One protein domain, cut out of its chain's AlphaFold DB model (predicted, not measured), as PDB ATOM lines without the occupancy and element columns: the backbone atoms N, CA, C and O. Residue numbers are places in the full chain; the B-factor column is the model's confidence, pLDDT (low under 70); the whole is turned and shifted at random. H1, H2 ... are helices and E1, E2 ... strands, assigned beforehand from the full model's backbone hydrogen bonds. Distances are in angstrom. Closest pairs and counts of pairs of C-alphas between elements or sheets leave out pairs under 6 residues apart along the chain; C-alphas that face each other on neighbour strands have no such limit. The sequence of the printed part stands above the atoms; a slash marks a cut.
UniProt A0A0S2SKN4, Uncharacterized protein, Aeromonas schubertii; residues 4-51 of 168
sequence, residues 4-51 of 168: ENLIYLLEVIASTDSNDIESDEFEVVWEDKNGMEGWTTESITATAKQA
ATOM      1  N   GLU A   4      13.749  25.971 -15.144       63.31
ATOM      2  CA  GLU A   4      14.988  26.755 -15.324       63.31
ATOM      3  C   GLU A   4      16.172  26.151 -14.553       63.31
ATOM      4  O   GLU A   4      17.259  25.968 -15.090       63.31
ATOM      5  N   ASN A   5      15.926  25.759 -13.303       69.75
ATOM      6  CA  ASN A   5      16.895  25.096 -12.439       69.75
ATOM      7  C   ASN A   5      17.290  23.712 -12.985       69.75
ATOM      8  O   ASN A   5      18.453  23.339 -12.917       69.75
ATOM      9  N   LEU A   6      16.341  22.962 -13.551       70.81
ATOM     10  CA  LEU A   6      16.607  21.649 -14.142       70.81
ATOM     11  C   LEU A   6      17.423  21.753 -15.439       70.81
ATOM     12  O   LEU A   6      18.343  20.968 -15.635       70.81
ATOM     13  N   ILE A   7      17.115  22.735 -16.293       72.00
ATOM     14  CA  ILE A   7      17.886  23.036 -17.510       72.00
ATOM     15  C   ILE A   7      19.323  23.392 -17.134       72.00
ATOM     16  O   ILE A   7      20.254  22.811 -17.680       72.00
ATOM     17  N   TYR A   8      19.496  24.268 -16.144       74.56
ATOM     18  CA  TYR A   8      20.817  24.650 -15.659       74.56
ATOM     19  C   TYR A   8      21.639  23.442 -15.182       74.56
ATOM     20  O   TYR A   8      22.792  23.290 -15.577       74.56
ATOM     21  N   LEU A   9      21.047  22.528 -14.402       75.62
ATOM     22  CA  LEU A   9      21.746  21.311 -13.970       75.62
ATOM     23  C   LEU A   9      22.145  20.413 -15.147       75.62
ATOM     24  O   LEU A   9      23.246  19.869 -15.155       75.62
ATOM     25  N   LEU A  10      21.276  20.263 -16.148       75.50
ATOM     26  CA  LEU A  10      21.579  19.475 -17.343       75.50
ATOM     27  C   LEU A  10      22.702  20.103 -18.177       75.50
ATOM     28  O   LEU A  10      23.557  19.373 -18.673       75.50
ATOM     29  N   GLU A  11      22.731  21.431 -18.308       73.88
ATOM     30  CA  GLU A  11      23.819  22.155 -18.976       73.88
ATOM     31  C   GLU A  11      25.149  21.971 -18.239       73.88
ATOM     32  O   GLU A  11      26.161  21.674 -18.873       73.88
ATOM     33  N   VAL A  12      25.146  22.067 -16.904       77.94
ATOM     34  CA  VAL A  12      26.338  21.828 -16.074       77.94
ATOM     35  C   VAL A  12      26.857  20.405 -16.282       77.94
ATOM     36  O   VAL A  12      28.034  20.234 -16.604       77.94
ATOM     37  N   ILE A  13      25.986  19.393 -16.203       77.12
ATOM     38  CA  ILE A  13      26.360  17.991 -16.449       77.12
ATOM     39  C   ILE A  13      26.918  17.817 -17.870       77.12
ATOM     40  O   ILE A  13      27.963  17.199 -18.041       77.12
ATOM     41  N   ALA A  14      26.265  18.383 -18.891       74.12
ATOM     42  CA  ALA A  14      26.687  18.257 -20.287       74.12
ATOM     43  C   ALA A  14      28.001  18.993 -20.605       74.12
ATOM     44  O   ALA A  14      28.717  18.604 -21.525       74.12
ATOM     45  N   SER A  15      28.304  20.063 -19.866       73.75
ATOM     46  CA  SER A  15      29.543  20.837 -20.004       73.75
ATOM     47  C   SER A  15      30.725  20.249 -19.227       73.75
ATOM     48  O   SER A  15      31.864  20.649 -19.466       73.75
ATOM     49  N   THR A  16      30.462  19.312 -18.312       74.69
ATOM     50  CA  THR A  16      31.493  18.635 -17.518       74.69
ATOM     51  C   THR A  16      32.160  17.562 -18.377       74.69
ATOM     52  O   THR A  16      31.475  16.744 -18.995       74.69
ATOM     53  N   ASP A  17      33.497  17.552 -18.444       74.50
ATOM     54  CA  ASP A  17      34.212  16.508 -19.182       74.50
ATOM     55  C   ASP A  17      33.904  15.147 -18.546       74.50
ATOM     56  O   ASP A  17      33.970  14.973 -17.331       74.50
ATOM     57  N   SER A  18      33.587  14.159 -19.379       71.06
ATOM     58  CA  SER A  18      33.327  12.785 -18.946       71.06
ATOM     59  C   SER A  18      34.423  12.194 -18.050       71.06
ATOM     60  O   SER A  18      34.124  11.347 -17.213       71.06
ATOM     61  N   ASN A  19      35.676  12.637 -18.213       75.62
ATOM     62  CA  ASN A  19      36.802  12.177 -17.398       75.62
ATOM     63  C   ASN A  19      36.836  12.796 -15.991       75.62
ATOM     64  O   ASN A  19      37.507  12.247 -15.122       75.62
ATOM     65  N   ASP A  20      36.110  13.896 -15.770       70.94
ATOM     66  CA  ASP A  20      36.013  14.605 -14.489       70.94
ATOM     67  C   ASP A  20      34.795  14.146 -13.660       70.94
ATOM     68  O   ASP A  20      34.607  14.565 -12.517       70.94
ATOM     69  N   ILE A  21      33.966  13.251 -14.211       74.81
ATOM     70  CA  ILE A  21      32.827  12.646 -13.512       74.81
ATOM     71  C   ILE A  21      33.316  11.406 -12.758       74.81
ATOM     72  O   ILE A  21      33.285  10.281 -13.256       74.81
ATOM     73  N   GLU A  22      33.785  11.615 -11.529       77.62
ATOM     74  CA  GLU A  22      34.286  10.535 -10.667       77.62
ATOM     75  C   GLU A  22      33.173   9.813  -9.885       77.62
ATOM     76  O   GLU A  22      33.386   8.721  -9.348       77.62
ATOM     77  N   SER A  23      31.979  10.408  -9.799       81.56
ATOM     78  CA  SER A  23      30.850   9.866  -9.038       81.56
ATOM     79  C   SER A  23      29.496  10.319  -9.598       81.56
ATOM     80  O   SER A  23      29.434  11.153 -10.496       81.56
ATOM     81  N   ASP A  24      28.403   9.770  -9.060       79.06
ATOM     82  CA  ASP A  24      27.039  10.224  -9.380       79.06
ATOM     83  C   ASP A  24      26.723  11.611  -8.789       79.06
ATOM     84  O   ASP A  24      25.712  12.203  -9.147       79.06
ATOM     85  N   GLU A  25      27.563  12.135  -7.896       84.75
ATOM     86  CA  GLU A  25      27.396  13.438  -7.254       84.75
ATOM     87  C   GLU A  25      28.228  14.517  -7.963       84.75
ATOM     88  O   GLU A  25      29.390  14.294  -8.308       84.75
ATOM     89  N   PHE A  26      27.645  15.705  -8.140       79.56
ATOM     90  CA  PHE A  26      28.330  16.893  -8.647       79.56
ATOM     91  C   PHE A  26      27.961  18.129  -7.827       79.56
ATOM     92  O   PHE A  26      26.842  18.261  -7.325       79.56
ATOM     93  N   GLU A  27      28.917  19.042  -7.675       81.81
ATOM     94  CA  GLU A  27      28.696  20.312  -6.990       81.81
ATOM     95  C   GLU A  27      28.293  21.394  -7.989       81.81
ATOM     96  O   GLU A  27      28.898  21.560  -9.046       81.81
ATOM     97  N   VAL A  28      27.267  22.154  -7.634       79.94
ATOM     98  CA  VAL A  28      26.692  23.202  -8.471       79.94
ATOM     99  C   VAL A  28      26.478  24.459  -7.641       79.94
ATOM    100  O   VAL A  28      26.036  24.398  -6.492       79.94
ATOM    101  N   VAL A  29      26.796  25.610  -8.238       80.94
ATOM    102  CA  VAL A  29      26.487  26.926  -7.675       80.94
ATOM    103  C   VAL A  29      25.221  27.438  -8.312       80.94
ATOM    104  O   VAL A  29      25.152  27.588  -9.526       80.94
ATOM    105  N   TRP A  30      24.243  27.781  -7.493       73.62
ATOM    106  CA  TRP A  30      23.058  28.474  -7.970       73.62
ATOM    107  C   TRP A  30      22.415  29.308  -6.877       73.62
ATOM    108  O   TRP A  30      22.660  29.127  -5.682       73.62
ATOM    109  N   GLU A  31      21.589  30.241  -7.324       70.44
ATOM    110  CA  GLU A  31      20.776  31.088  -6.474       70.44
ATOM    111  C   GLU A  31      19.533  30.310  -6.014       70.44
ATOM    112  O   GLU A  31      18.741  29.805  -6.820       70.44
ATOM    113  N   ASP A  32      19.365  30.175  -4.698       67.19
ATOM    114  CA  ASP A  32      18.184  29.546  -4.126       67.19
ATOM    115  C   ASP A  32      16.925  30.418  -4.321       67.19
ATOM    116  O   ASP A  32      16.953  31.566  -4.762       67.19
ATOM    117  N   LYS A  33      15.761  29.888  -3.935       57.72
ATOM    118  CA  LYS A  33      14.475  30.605  -4.044       57.72
ATOM    119  C   LYS A  33      14.389  31.919  -3.246       57.72
ATOM    120  O   LYS A  33      13.400  32.633  -3.401       57.72
ATOM    121  N   ASN A  34      15.341  32.189  -2.353       72.31
ATOM    122  CA  ASN A  34      15.415  33.397  -1.533       72.31
ATOM    123  C   ASN A  34      16.471  34.384  -2.046       72.31
ATOM    124  O   ASN A  34      16.676  35.422  -1.419       72.31
ATOM    125  N   GLY A  35      17.124  34.067  -3.161       63.25
ATOM    126  CA  GLY A  35      18.140  34.904  -3.764       63.25
ATOM    127  C   GLY A  35      19.547  34.704  -3.199       63.25
ATOM    128  O   GLY A  35      20.395  35.583  -3.334       63.25
ATOM    129  N   MET A  36      19.799  33.599  -2.489       68.06
ATOM    130  CA  MET A  36      21.123  33.310  -1.939       68.06
ATOM    131  C   MET A  36      21.871  32.324  -2.826       68.06
ATOM    132  O   MET A  36      21.455  31.178  -2.976       68.06
ATOM    133  N   GLU A  37      23.002  32.768  -3.369       77.19
ATOM    134  CA  GLU A  37      23.950  31.899  -4.060       77.19
ATOM    135  C   GLU A  37      24.622  30.947  -3.067       77.19
ATOM    136  O   GLU A  37      25.148  31.359  -2.027       77.19
ATOM    137  N   GLY A  38      24.613  29.657  -3.392       77.31
ATOM    138  CA  GLY A  38      25.238  28.628  -2.576       77.31
ATOM    139  C   GLY A  38      25.663  27.421  -3.396       77.31
ATOM    140  O   GLY A  38      25.142  27.175  -4.483       77.31
ATOM    141  N   TRP A  39      26.617  26.675  -2.842       80.75
ATOM    142  CA  TRP A  39      27.017  25.373  -3.361       80.75
ATOM    143  C   TRP A  39      26.049  24.307  -2.861       80.75
ATOM    144  O   TRP A  39      25.786  24.214  -1.658       80.75
ATOM    145  N   THR A  40      25.544  23.490  -3.776       79.94
ATOM    146  CA  THR A  40      24.763  22.295  -3.461       79.94
ATOM    147  C   THR A  40      25.355  21.088  -4.166       79.94
ATOM    148  O   THR A  40      25.858  21.199  -5.281       79.94
ATOM    149  N   THR A  41      25.282  19.934  -3.512       84.12
ATOM    150  CA  THR A  41      25.617  18.645  -4.117       84.12
ATOM    151  C   THR A  41      24.345  18.046  -4.704       84.12
ATOM    152  O   THR A  41      23.367  17.851  -3.983       84.12
ATOM    153  N   GLU A  42      24.356  17.766  -6.001       81.69
ATOM    154  CA  GLU A  42      23.243  17.176  -6.743       81.69
ATOM    155  C   GLU A  42      23.659  15.824  -7.339       81.69
ATOM    156  O   GLU A  42      24.842  15.562  -7.544       81.69
ATOM    157  N   SER A  43      22.687  14.947  -7.613       82.31
ATOM    158  CA  SER A  43      22.934  13.643  -8.250       82.31
ATOM    159  C   SER A  43      22.616  13.699  -9.742       82.31
ATOM    160  O   SER A  43      21.536  14.154 -10.138       82.31
ATOM    161  N   ILE A  44      23.524  13.192 -10.577       77.62
ATOM    162  CA  ILE A  44      23.358  13.069 -12.030       77.62
ATOM    163  C   ILE A  44      22.156  12.172 -12.327       77.62
ATOM    164  O   ILE A  44      21.259  12.562 -13.078       77.62
ATOM    165  N   THR A  45      22.076  11.005 -11.684       76.56
ATOM    166  CA  THR A  45      20.962  10.062 -11.855       76.56
ATOM    167  C   THR A  45      19.625  10.670 -11.425       76.56
ATOM    168  O   THR A  45      18.620  10.535 -12.132       76.56
ATOM    169  N   ALA A  46      19.583  11.368 -10.287       71.38
ATOM    170  CA  ALA A  46      18.365  12.023  -9.811       71.38
ATOM    171  C   ALA A  46      17.923  13.163 -10.745       71.38
ATOM    172  O   ALA A  46      16.731  13.283 -11.040       71.38
ATOM    173  N   THR A  47      18.877  13.945 -11.253       74.62
ATOM    174  CA  THR A  47      18.644  15.028 -12.220       74.62
ATOM    175  C   THR A  47      18.121  14.472 -13.542       74.62
ATOM    176  O   THR A  47      17.087  14.922 -14.034       74.62
ATOM    177  N   ALA A  48      18.755  13.427 -14.077       69.00
ATOM    178  CA  ALA A  48      18.322  12.758 -15.300       69.00
ATOM    179  C   ALA A  48      16.907  12.174 -15.165       69.00
ATOM    180  O   ALA A  48      16.094  12.282 -16.084       69.00
ATOM    181  N   LYS A  49      16.571  11.603 -14.001       69.88
ATOM    182  CA  LYS A  49      15.221  11.101 -13.722       69.88
ATOM    183  C   LYS A  49      14.189  12.227 -13.664       69.88
ATOM    184  O   LYS A  49      13.124  12.092 -14.259       69.88
ATOM    185  N   GLN A  50      14.506  13.338 -12.998       69.06
ATOM    186  CA  GLN A  50      13.623  14.508 -12.961       69.06
ATOM    187  C   GLN A  50      13.428  15.117 -14.353       69.06
ATOM    188  O   GLN A  50      12.303  15.465 -14.698       69.06
ATOM    189  N   ALA A  51      14.478  15.180 -15.174       65.50
ATOM    190  CA  ALA A  51      14.399  15.610 -16.569       65.50
ATOM    191  C   ALA A  51      13.510  14.685 -17.401       65.50
ATOM    192  O   ALA A  51      12.624  15.152 -18.112       65.50
TER     193      ALA A  51
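What this domain is: This is residues 4 to 51 of the 168 residues of an uncharacterized protein of Aeromonas schubertii (UniProt A0A0S2SKN4). A two-stranded hairpin, E1 and E2, has two helices on one side of it: H1 faces mainly E1, and H2 turns directly off the end of E2 and packs on H1. The hairpin's turn, residues 32 to 36, and the link between H1 and E1 lie toward opposite ends of the longest axis. The printed part has 48 residues, with two named helices and two named strands in the order H1, E1, E2, H2; the sheet, order E1 - E2, is antiparallel and the class is mixed, helices and strands. The whole is compact, with a radius of gyration of the C-alphas of 10.9 A, yet elongated, spanning 33 by 19 by 15 A.

Where its parts are: Strand E1, residues 25 to 31, is 18.9 A long, and E2, residues 37 to 43, is 18.8 A. Helix H1, residues 4 to 15, is 16.4 A long and begins with C-alpha 4 at (14.988, 26.755, -15.324). Helix H2, residues 44 to 51, ends with C-alpha 51 at (14.399, 15.610, -16.569).

How they stand to each other: E1 and E2 form an antiparallel hairpin, their directions at 150 degrees; N 28 and O 40, and N 40 and O 28, are within hydrogen-bond range, each 2.9 A apart. The closest C-alphas of H1 and E1, those of Leu 9 and Val 28, are 7.6 A apart. H1 and E2 are only just apart, 8.5 A at the closest. H1 and H2 touch, the closest C-alphas being those of Leu 6 and Ala 51, 6.9 A; they run opposite ways at a steep tilt of 43 degrees. In H1 and H2 every O i to N i+4 pair is within hydrogen-bond range.

The domain as a whole: The C-alphas farthest apart, of Asn 19 and Asn 34, are 34.0 A apart. The printed part has no cut and no long link. The mean pLDDT of the printed part is 74.5; residues 4 to 5, 32 to 33, 35 to 36 and 48 to 51 are under 70.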